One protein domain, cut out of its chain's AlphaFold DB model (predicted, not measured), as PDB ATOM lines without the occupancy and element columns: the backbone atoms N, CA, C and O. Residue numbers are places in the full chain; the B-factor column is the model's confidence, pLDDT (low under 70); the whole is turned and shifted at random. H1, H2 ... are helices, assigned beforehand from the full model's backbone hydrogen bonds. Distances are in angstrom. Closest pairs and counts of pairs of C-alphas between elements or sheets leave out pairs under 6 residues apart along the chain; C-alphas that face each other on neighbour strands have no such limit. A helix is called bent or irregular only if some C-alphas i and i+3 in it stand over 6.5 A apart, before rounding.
ATOM      1  N   SER A   2     335.840 204.028 338.491       59.28
ATOM      2  CA  SER A   2     334.560 204.596 338.974       59.28
ATOM      3  C   SER A   2     334.689 205.545 340.182       59.28
ATOM      4  O   SER A   2     334.016 206.571 340.239       59.28
ATOM      5  N   TYR A   3     335.605 205.254 341.112       59.94
ATOM      6  CA  TYR A   3     335.915 206.113 342.260       59.94
ATOM      7  C   TYR A   3     336.415 207.516 341.862       59.94
ATOM      8  O   TYR A   3     335.898 208.524 342.341       59.94
ATOM      9  N   VAL A   4     337.384 207.596 340.943       60.03
ATOM     10  CA  VAL A   4     337.975 208.869 340.489       60.03
ATOM     11  C   VAL A   4     336.935 209.701 339.741       60.03
ATOM     12  O   VAL A   4     336.819 210.902 339.986       60.03
ATOM     13  N   ARG A   5     336.120 209.052 338.900       60.75
ATOM     14  CA  ARG A   5     335.012 209.693 338.179       60.75
ATOM     15  C   ARG A   5     333.981 210.312 339.128       60.75
ATOM     16  O   ARG A   5     333.503 211.414 338.875       60.75
ATOM     17  N   ASN A   6     333.668 209.637 340.233       61.34
ATOM     18  CA  ASN A   6     332.747 210.164 341.243       61.34
ATOM     19  C   ASN A   6     333.347 211.346 342.022       61.34
ATOM     20  O   ASN A   6     332.618 212.261 342.393       61.34
ATOM     21  N   LYS A   7     334.667 211.349 342.246       62.59
ATOM     22  CA  LYS A   7     335.367 212.401 342.999       62.59
ATOM     23  C   LYS A   7     335.615 213.675 342.186       62.59
ATOM     24  O   LYS A   7     335.547 214.767 342.741       62.59
ATOM     25  N   LEU A   8     335.940 213.536 340.902       60.50
ATOM     26  CA  LEU A   8     336.325 214.651 340.027       60.50
ATOM     27  C   LEU A   8     335.181 215.124 339.111       60.50
ATOM     28  O   LEU A   8     335.277 216.173 338.481       60.50
ATOM     29  N   GLY A   9     334.071 214.384 339.055       59.69
ATOM     30  CA  GLY A   9     332.963 214.655 338.140       59.69
ATOM     31  C   GLY A   9     333.232 214.156 336.713       59.69
ATOM     32  O   GLY A   9     334.272 213.578 336.407       59.69
ATOM     33  N   GLN A  10     332.261 214.356 335.812       56.56
ATOM     34  CA  GLN A  10     332.297 213.785 334.453       56.56
ATOM     35  C   GLN A  10     333.332 214.420 333.508       56.56
ATOM     36  O   GLN A  10     333.630 213.827 332.476       56.56
ATOM     37  N   PHE A  11     333.860 215.603 333.831       55.31
ATOM     38  CA  PHE A  11     334.657 216.413 332.900       55.31
ATOM     39  C   PHE A  11     336.151 216.489 333.234       55.31
ATOM     40  O   PHE A  11     336.909 217.000 332.418       55.31
ATOM     41  N   ASP A  12     336.565 215.987 334.397       60.28
ATOM     42  CA  ASP A  12     337.912 216.196 334.958       60.28
ATOM     43  C   ASP A  12     338.639 214.862 335.233       60.28
ATOM     44  O   ASP A  12     339.550 214.765 336.056       60.28
ATOM     45  N   TRP A  13     338.183 213.792 334.574       68.56
ATOM     46  CA  TRP A  13     338.655 212.429 334.786       68.56
ATOM     47  C   TRP A  13     339.574 211.984 333.635       68.56
ATOM     48  O   TRP A  13     339.261 212.164 332.460       68.56
ATOM     49  N   ILE A  14     340.707 211.384 333.996       78.94
ATOM     50  CA  ILE A  14     341.648 210.707 333.095       78.94
ATOM     51  C   ILE A  14     341.657 209.243 333.536       78.94
ATOM     52  O   ILE A  14     341.771 208.975 334.740       78.94
ATOM     53  N   SER A  15     341.506 208.305 332.596       84.56
ATOM     54  CA  SER A  15     341.454 206.872 332.923       84.56
ATOM     55  C   SER A  15     342.734 206.414 333.626       84.56
ATOM     56  O   SER A  15     343.803 207.005 333.442       84.56
ATOM     57  N   ALA A  16     342.657 205.358 334.443       86.62
ATOM     58  CA  ALA A  16     343.856 204.791 335.063       86.62
ATOM     59  C   ALA A  16     344.920 204.399 334.026       86.62
ATOM     60  O   ALA A  16     346.093 204.703 334.221       86.62
ATOM     61  N   GLU A  17     344.497 203.819 332.903       89.50
ATOM     62  CA  GLU A  17     345.379 203.464 331.789       89.50
ATOM     63  C   GLU A  17     346.162 204.677 331.262       89.50
ATOM     64  O   GLU A  17     347.378 204.611 331.085       89.50
ATOM     65  N   ASP A  18     345.483 205.805 331.055       90.00
ATOM     66  CA  ASP A  18     346.114 207.020 330.544       90.00
ATOM     67  C   ASP A  18     347.004 207.697 331.578       90.00
ATOM     68  O   ASP A  18     348.051 208.232 331.223       90.00
ATOM     69  N   ARG A  19     346.633 207.644 332.864       89.44
ATOM     70  CA  ARG A  19     347.501 208.126 333.948       89.44
ATOM     71  C   ARG A  19     348.804 207.330 334.001       89.44
ATOM     72  O   ARG A  19     349.862 207.938 334.123       89.44
ATOM     73  N   CYS A  20     348.742 206.004 333.861       92.62
ATOM     74  CA  CYS A  20     349.940 205.168 333.793       92.62
ATOM     75  C   CYS A  20     350.810 205.529 332.578       92.62
ATOM     76  O   CYS A  20     352.009 205.730 332.745       92.62
ATOM     77  N   LYS A  21     350.212 205.687 331.389       92.00
ATOM     78  CA  LYS A  21     350.933 206.092 330.166       92.00
ATOM     79  C   LYS A  21     351.617 207.451 330.309       92.00
ATOM     80  O   LYS A  21     352.781 207.586 329.958       92.00
ATOM     81  N   LEU A  22     350.922 208.436 330.873       91.38
ATOM     82  CA  LEU A  22     351.489 209.756 331.155       91.38
ATOM     83  C   LEU A  22     352.711 209.672 332.076       91.38
ATOM     84  O   LEU A  22     353.723 210.312 331.810       91.38
ATOM     85  N   CYS A  23     352.635 208.872 333.144       93.06
ATOM     86  CA  CYS A  23     353.778 208.651 334.026       93.06
ATOM     87  C   CYS A  23     354.947 207.978 333.288       93.06
ATOM     88  O   CYS A  23     356.081 208.423 333.439       93.06
ATOM     89  N   GLU A  24     354.678 206.952 332.473       94.44
ATOM     90  CA  GLU A  24     355.695 206.276 331.652       94.44
ATOM     91  C   GLU A  24     356.382 207.261 330.687       94.44
ATOM     92  O   GLU A  24     357.609 207.293 330.616       94.44
ATOM     93  N   GLU A  25     355.622 208.112 329.991       93.00
ATOM     94  CA  GLU A  25     356.171 209.122 329.074       93.00
ATOM     95  C   GLU A  25     357.051 210.153 329.789       93.00
ATOM     96  O   GLU A  25     358.111 210.511 329.273       93.00
ATOM     97  N   VAL A  26     356.640 210.617 330.975       92.19
ATOM     98  CA  VAL A  26     357.443 211.541 331.791       92.19
ATOM     99  C   VAL A  26     358.765 210.894 332.181       92.19
ATOM    100  O   VAL A  26     359.817 211.472 331.912       92.19
ATOM    101  N   ILE A  27     358.714 209.678 332.731       93.69
ATOM    102  CA  ILE A  27     359.900 208.933 333.168       93.69
ATOM    103  C   ILE A  27     360.867 208.714 332.003       93.69
ATOM    104  O   ILE A  27     362.066 208.915 332.149       93.69
ATOM    105  N   LEU A  28     360.361 208.332 330.827       92.00
ATOM    106  CA  LEU A  28     361.198 208.096 329.647       92.00
ATOM    107  C   LEU A  28     361.796 209.381 329.060       92.00
ATOM    108  O   LEU A  28     362.853 209.323 328.434       92.00
ATOM    109  N   SER A  29     361.121 210.520 329.234       90.62
ATOM    110  CA  SER A  29     361.594 211.821 328.746       90.62
ATOM    111  C   SER A  29     362.656 212.471 329.636       90.62
ATOM    112  O   SER A  29     363.344 213.385 329.183       90.62
ATOM    113  N   ASP A  30     362.785 212.011 330.882       87.50
ATOM    114  CA  ASP A  30     363.663 212.583 331.897       87.50
ATOM    115  C   ASP A  30     364.845 211.638 332.177       87.50
ATOM    116  O   ASP A  30     364.704 210.580 332.800       87.50
ATOM    117  N   GLU A  31     366.028 212.035 331.696       88.94
ATOM    118  CA  GLU A  31     367.283 211.278 331.798       88.94
ATOM    119  C   GLU A  31     367.647 210.902 333.240       88.94
ATOM    120  O   GLU A  31     368.220 209.830 333.461       88.94
ATOM    121  N   ASP A  32     367.273 211.738 334.212       86.94
ATOM    122  CA  ASP A  32     367.592 211.514 335.620       86.94
ATOM    123  C   ASP A  32     366.700 210.433 336.238       86.94
ATOM    124  O   ASP A  32     367.100 209.780 337.203       86.94
ATOM    125  N   THR A  33     365.501 210.211 335.691       88.19
ATOM    126  CA  THR A  33     364.515 209.274 336.259       88.19
ATOM    127  C   THR A  33     364.438 207.944 335.519       88.19
ATOM    128  O   THR A  33     364.194 206.911 336.150       88.19
ATOM    129  N   LYS A  34     364.708 207.926 334.207       91.50
ATOM    130  CA  LYS A  34     364.503 206.751 333.339       91.50
ATOM    131  C   LYS A  34     365.271 205.490 333.745       91.50
ATOM    132  O   LYS A  34     364.942 204.400 333.291       91.50
ATOM    133  N   SER A  35     366.339 205.634 334.530       92.50
ATOM    134  CA  SER A  35     367.216 204.524 334.917       92.50
ATOM    135  C   SER A  35     366.768 203.791 336.184       92.50
ATOM    136  O   SER A  35     367.226 202.672 336.415       92.50
ATOM    137  N   TRP A  36     365.891 204.388 336.999       93.25
ATOM    138  CA  TRP A  36     365.546 203.844 338.319       93.25
ATOM    139  C   TRP A  36     364.077 204.011 338.726       93.25
ATOM    140  O   TRP A  36     363.640 203.347 339.666       93.25
ATOM    141  N   ILE A  37     363.295 204.841 338.027       95.00
ATOM    142  CA  ILE A  37     361.843 204.938 338.219       95.00
ATOM    143  C   ILE A  37     361.137 204.121 337.136       95.00
ATOM    144  O   ILE A  37     361.526 204.129 335.971       95.00
ATOM    145  N   SER A  38     360.071 203.419 337.513       95.00
ATOM    146  CA  SER A  38     359.162 202.751 336.579       95.00
ATOM    147  C   SER A  38     357.724 202.815 337.092       95.00
ATOM    148  O   SER A  38     357.483 203.102 338.266       95.00
ATOM    149  N   VAL A  39     356.759 202.569 336.204       94.75
ATOM    150  CA  VAL A  39     355.334 202.520 336.553       94.75
ATOM    151  C   VAL A  39     354.904 201.069 336.705       94.75
ATOM    152  O   VAL A  39     355.028 200.279 335.772       94.75
ATOM    153  N   SER A  40     354.340 200.734 337.863       93.00
ATOM    154  CA  SER A  40     353.602 199.486 338.048       93.00
ATOM    155  C   SER A  40     352.115 199.710 337.778       93.00
ATOM    156  O   SER A  40     351.536 200.691 338.244       93.00
ATOM    157  N   LYS A  41     351.493 198.783 337.043       89.94
ATOM    158  CA  LYS A  41     350.041 198.763 336.778       89.94
ATOM    159  C   LYS A  41     349.273 197.890 337.773       89.94
ATOM    160  O   LYS A  41     348.054 197.842 337.711       89.94
ATOM    161  N   GLY A  42     349.969 197.259 338.724       85.56
ATOM    162  CA  GLY A  42     349.363 196.294 339.643       85.56
ATOM    163  C   GLY A  42     348.134 196.839 340.373       85.56
ATOM    164  O   GLY A  42     347.105 196.183 340.381       85.56
ATOM    165  N   SER A 145     349.882 221.487 342.465       80.44
ATOM    166  CA  SER A 145     348.839 220.461 342.557       80.44
ATOM    167  C   SER A 145     348.329 220.056 341.174       80.44
ATOM    168  O   SER A 145     348.120 220.898 340.300       80.44
ATOM    169  N   SER A 146     348.010 218.773 340.988       80.56
ATOM    170  CA  SER A 146     347.395 218.298 339.740       80.56
ATOM    171  C   SER A 146     346.055 218.986 339.442       80.56
ATOM    172  O   SER A 146     345.678 219.108 338.283       80.56
ATOM    173  N   THR A 147     345.332 219.453 340.468       77.88
ATOM    174  CA  THR A 147     344.097 220.237 340.293       77.88
ATOM    175  C   THR A 147     344.376 221.586 339.632       77.88
ATOM    176  O   THR A 147     343.636 221.971 338.730       77.88
ATOM    177  N   ALA A 148     345.452 222.275 340.025       76.88
ATOM    178  CA  ALA A 148     345.852 223.535 339.401       76.88
ATOM    179  C   ALA A 148     346.245 223.333 337.928       76.88
ATOM    180  O   ALA A 148     345.791 224.093 337.074       76.88
ATOM    181  N   ILE A 149     346.999 222.266 337.620       77.69
ATOM    182  CA  ILE A 149     347.363 221.906 336.236       77.69
ATOM    183  C   ILE A 149     346.100 221.703 335.391       77.69
ATOM    184  O   ILE A 149     345.946 222.335 334.349       77.69
ATOM    185  N   ARG A 150     345.155 220.876 335.859       75.38
ATOM    186  CA  ARG A 150     343.908 220.619 335.124       75.38
ATOM    187  C   ARG A 150     343.096 221.897 334.901       75.38
ATOM    188  O   ARG A 150     342.703 222.171 333.772       75.38
ATOM    189  N   GLN A 151     342.906 222.726 335.931       72.25
ATOM    190  CA  GLN A 151     342.188 224.004 335.801       72.25
ATOM    191  C   GLN A 151     342.813 224.932 334.751       72.25
ATOM    192  O   GLN A 151     342.085 225.556 333.978       72.25
ATOM    193  N   GLN A 152     344.142 225.010 334.691       72.44
ATOM    194  CA  GLN A 152     344.830 225.822 333.689       72.44
ATOM    195  C   GLN A 152     344.717 225.240 332.274       72.44
ATOM    196  O   GLN A 152     344.499 226.002 331.331       72.44
ATOM    197  N   CYS A 153     344.755 223.910 332.121       68.69
ATOM    198  CA  CYS A 153     344.494 223.251 330.837       68.69
ATOM    199  C   CYS A 153     343.107 223.598 330.265       68.69
ATOM    200  O   CYS A 153     342.967 223.730 329.050       68.69
ATOM    201  N   TYR A 154     342.089 223.798 331.112       66.31
ATOM    202  CA  TYR A 154     340.726 224.120 330.660       66.31
ATOM    203  C   TYR A 154     340.453 225.617 330.434       66.31
ATOM    204  O   TYR A 154     339.547 225.954 329.674       66.31
ATOM    205  N   ASN A 155     341.222 226.523 331.052       61.28
ATOM    206  CA  ASN A 155     340.905 227.962 331.099       61.28
ATOM    207  C   ASN A 155     341.648 228.844 330.065       61.28
ATOM    208  O   ASN A 155     341.509 230.062 330.089       61.28
ATOM    209  N   SER A 156     342.333 228.250 329.080       53.22
ATOM    210  CA  SER A 156     342.770 228.913 327.827       53.22
ATOM    211  C   SER A 156     343.908 229.959 327.884       53.22
ATOM    212  O   SER A 156     344.014 230.773 326.970       53.22
ATOM    213  N   ALA A 157     344.835 229.895 328.846       55.00
ATOM    214  CA  ALA A 157     346.135 230.588 328.756       55.00
ATOM    215  C   ALA A 157     347.278 229.556 328.765       55.00
ATOM    216  O   ALA A 157     347.890 229.271 329.788       55.00
ATOM    217  N   LYS A 158     347.514 228.924 327.608       54.44
ATOM    218  CA  LYS A 158     348.397 227.750 327.455       54.44
ATOM    219  C   LYS A 158     349.890 228.030 327.686       54.44
ATOM    220  O   LYS A 158     350.660 227.092 327.868       54.44
ATOM    221  N   THR A 159     350.302 229.295 327.663       54.34
ATOM    222  CA  THR A 159     351.709 229.717 327.740       54.34
ATOM    223  C   THR A 159     352.376 229.436 329.089       54.34
ATOM    224  O   THR A 159     353.597 229.316 329.121       54.34
ATOM    225  N   ASP A 160     351.603 229.240 330.163       62.09
ATOM    226  CA  ASP A 160     352.152 229.056 331.517       62.09
ATOM    227  C   ASP A 160     352.302 227.575 331.927       62.09
ATOM    228  O   ASP A 160     353.029 227.261 332.864       62.09
ATOM    229  N   LEU A 161     351.692 226.630 331.196       64.88
ATOM    230  CA  LEU A 161     351.695 225.202 331.556       64.88
ATOM    231  C   LEU A 161     353.066 224.529 331.413       64.88
ATOM    232  O   LEU A 161     353.376 223.616 332.177       64.88
ATOM    233  N   ILE A 162     353.898 224.985 330.467       61.19
ATOM    234  CA  ILE A 162     355.260 224.456 330.253       61.19
ATOM    235  C   ILE A 162     356.142 224.693 331.488       61.19
ATOM    236  O   ILE A 162     357.070 223.933 331.739       61.19
ATOM    237  N   GLN A 163     355.835 225.720 332.285       68.12
ATOM    238  CA  GLN A 163     356.548 225.993 333.532       68.12
ATOM    239  C   GLN A 163     356.059 225.123 334.699       68.12
ATOM    240  O   GLN A 163     356.688 225.121 335.752       68.12
ATOM    241  N   LEU A 164     354.947 224.397 334.532       72.12
ATOM    242  CA  LEU A 164     354.282 223.667 335.611       72.12
ATOM    243  C   LEU A 164     354.340 222.145 335.470       72.12
ATOM    244  O   LEU A 164     354.109 221.426 336.443       72.12
ATOM    245  N   THR A 165     354.577 221.633 334.263       80.44
ATOM    246  CA  THR A 165     354.646 220.195 334.002       80.44
ATOM    247  C   THR A 165     355.464 219.886 332.749       80.44
ATOM    248  O   THR A 165     355.883 220.781 332.020       80.44
ATOM    249  N   TYR A 166     355.690 218.600 332.491       83.56
ATOM    250  CA  TYR A 166     356.494 218.139 331.367       83.56
ATOM    251  C   TYR A 166     355.781 218.382 330.022       83.56
ATOM    252  O   TYR A 166     354.571 218.154 329.916       83.56
ATOM    253  N   PRO A 167     356.509 218.764 328.951       85.25
ATOM    254  CA  PRO A 167     355.919 218.984 327.628       85.25
ATOM    255  C   PRO A 167     355.154 217.777 327.061       85.25
ATOM    256  O   PRO A 167     354.146 217.961 326.377       85.25
ATOM    257  N   CYS A 168     355.596 216.548 327.357       85.62
ATOM    258  CA  CYS A 168     354.902 215.323 326.942       85.62
ATOM    259  C   CYS A 168     353.495 215.222 327.553       85.62
ATOM    260  O   CYS A 168     352.543 214.908 326.842       85.62
ATOM    261  N   VAL A 169     353.333 215.605 328.825       84.75
ATOM    262  CA  VAL A 169     352.034 215.620 329.513       84.75
ATOM    263  C   VAL A 169     351.078 216.599 328.843       84.75
ATOM    264  O   VAL A 169     349.928 216.254 328.582       84.75
ATOM    265  N   ILE A 170     351.553 217.808 328.528       82.19
ATOM    266  CA  ILE A 170     350.743 218.832 327.853       82.19
ATOM    267  C   ILE A 170     350.248 218.292 326.511       82.19
ATOM    268  O   ILE A 170     349.044 218.292 326.260       82.19
ATOM    269  N   LYS A 171     351.164 217.764 325.691       83.75
ATOM    270  CA  LYS A 171     350.838 217.213 324.374       83.75
ATOM    271  C   LYS A 171     349.802 216.087 324.458       83.75
ATOM    272  O   LYS A 171     348.823 216.103 323.720       83.75
ATOM    273  N   PHE A 172     349.979 215.140 325.377       85.00
ATOM    274  CA  PHE A 172     349.044 214.029 325.556       85.00
ATOM    275  C   PHE A 172     347.635 214.510 325.939       85.00
ATOM    276  O   PHE A 172     346.631 214.036 325.398       85.00
ATOM    277  N   LEU A 173     347.543 215.472 326.866       79.94
ATOM    278  CA  LEU A 173     346.264 216.062 327.264       79.94
ATOM    279  C   LEU A 173     345.606 216.823 326.103       79.94
ATOM    280  O   LEU A 173     344.384 216.775 325.956       79.94
ATOM    281  N   GLU A 174     346.392 217.490 325.257       77.69
ATOM    282  CA  GLU A 174     345.890 218.149 324.050       77.69
ATOM    283  C   GLU A 174     345.331 217.159 323.032       77.69
ATOM    284  O   GLU A 174     344.181 217.304 322.614       77.69
ATOM    285  N   ASP A 175     346.100 216.129 322.690       80.88
ATOM    286  CA  ASP A 175     345.733 215.166 321.650       80.88
ATOM    287  C   ASP A 175     344.468 214.370 322.013       80.88
ATOM    288  O   ASP A 175     343.662 214.044 321.136       80.88
ATOM    289  N   LYS A 176     344.279 214.054 323.302       78.12
ATOM    290  CA  LYS A 176     343.233 213.123 323.752       78.12
ATOM    291  C   LYS A 176     342.049 213.775 324.468       78.12
ATOM    292  O   LYS A 176     340.941 213.244 324.393       78.12
ATOM    293  N   TYR A 177     342.261 214.896 325.158       73.81
ATOM    294  CA  TYR A 177     341.274 215.467 326.084       73.81
ATOM    295  C   TYR A 177     340.889 216.922 325.794       73.81
ATOM    296  O   TYR A 177     339.913 217.411 326.373       73.81
ATOM    297  N   SER A 178     341.588 217.628 324.897       65.88
ATOM    298  CA  SER A 178     341.144 218.964 324.490       65.88
ATOM    299  C   SER A 178     339.879 218.868 323.640       65.88
ATOM    300  O   SER A 178     339.807 218.121 322.665       65.88
ATOM    301  N   LYS A 179     338.859 219.641 324.023       56.69
ATOM    302  CA  LYS A 179     337.621 219.773 323.251       56.69
ATOM    303  C   LYS A 179     337.968 220.317 321.860       56.69
ATOM    304  O   LYS A 179     338.545 221.400 321.767       56.69
ATOM    305  N   LYS A 180     337.631 219.563 320.811       45.28
ATOM    306  CA  LYS A 180     337.412 220.142 319.480       45.28
ATOM    307  C   LYS A 180     336.148 220.989 319.494       45.28
ATOM    308  O   LYS A 180     335.190 220.583 320.193       45.28
TER     309      LYS A 180
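What this domain is: This is residues 2 to 42 and 145 to 180 of the 180 residues of the protein "Hypothetical protein" of Rotaria sp. Silwood1 (UniProt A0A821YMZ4). What shape does the printed part have? H5 sits in the middle, with the longest helix, H2, packed side by side on it and a small hairpin of H3 and H4 loosely placed at its other side. H1 lies off by itself at the periphery, and after H2 residues 30 to 42 fold back toward the cut. What is it made of, and how large is it? The 77 printed residues have five named helices, H1 to H5 in chain order, and no named strand, and the class is all helix. The whole is only just compact, close to loose, with a radius of gyration of the C-alphas of 13.3 A and spans of 35 by 32 by 23 A.

How they stand to each other: What does the first helix touch? H1, residues 2 to 8, touches no helix. A short link joins it to H2, residues 16 to 29, yet H1 and H2 are apart. Which helices touch? H2 and H5, residues 167 to 177, touch, closest at the C-alphas of Leu 22 and Val 169, 6.1 A apart, and run opposite ways at a shallow tilt of 27 degrees. H3, residues 146 to 154, and H4, residues 158 to 163, form a helical hairpin; they touch, closest at the C-alphas of Ile 149 and Leu 161, 7.2 A apart, and run opposite ways at a shallow tilt of 27 degrees. How does this hairpin stand to H5? H4 and H5 are close but not clearly touching, with the C-alphas of Leu 161 and Ile 170 closest at 7.4 A, while H3 and H5 are near each other. What do the backbone N and O atoms show? In H1, H2, H3 and H5 every O i to N i+4 pair is within hydrogen-bond range. In H4, 0 of 2 such pairs and 1 of 3 O i to N i+3 pairs are.

Where its parts are: Where do the first two helices lie? H1 begins at C-alpha 2, (334.560, 204.596, 338.974), and is 10.3 A long. H2 runs 20.1 A from C-alpha 16, (343.856, 204.791, 335.063). And the later ones? H3 measures 12.7 A and H4 10.3 A; H4 is irregular, but only just, with C-alphas 159 and 162 6.8 A apart. H5 measures 15.1 A and ends at C-alpha 177, (341.274, 215.467, 326.084).

The domain as a whole: How far does it reach? The two C-alphas farthest apart, those of Trp 36 and Lys 180, are 37.6 A apart. Where is the cut, and what are the links? Residues 43 to 144 are not printed, and C-alphas 42 and 145 are 24.3 A apart. Of the links that are printed whole, H3 to H4 and H4 to H5 are tight, H1 to H2 is short, and there is no long one. Where is confidence low? The mean pLDDT of the printed part is 77.1; residues 2 to 13, 153 to 163 and 178 to 180 are under 70.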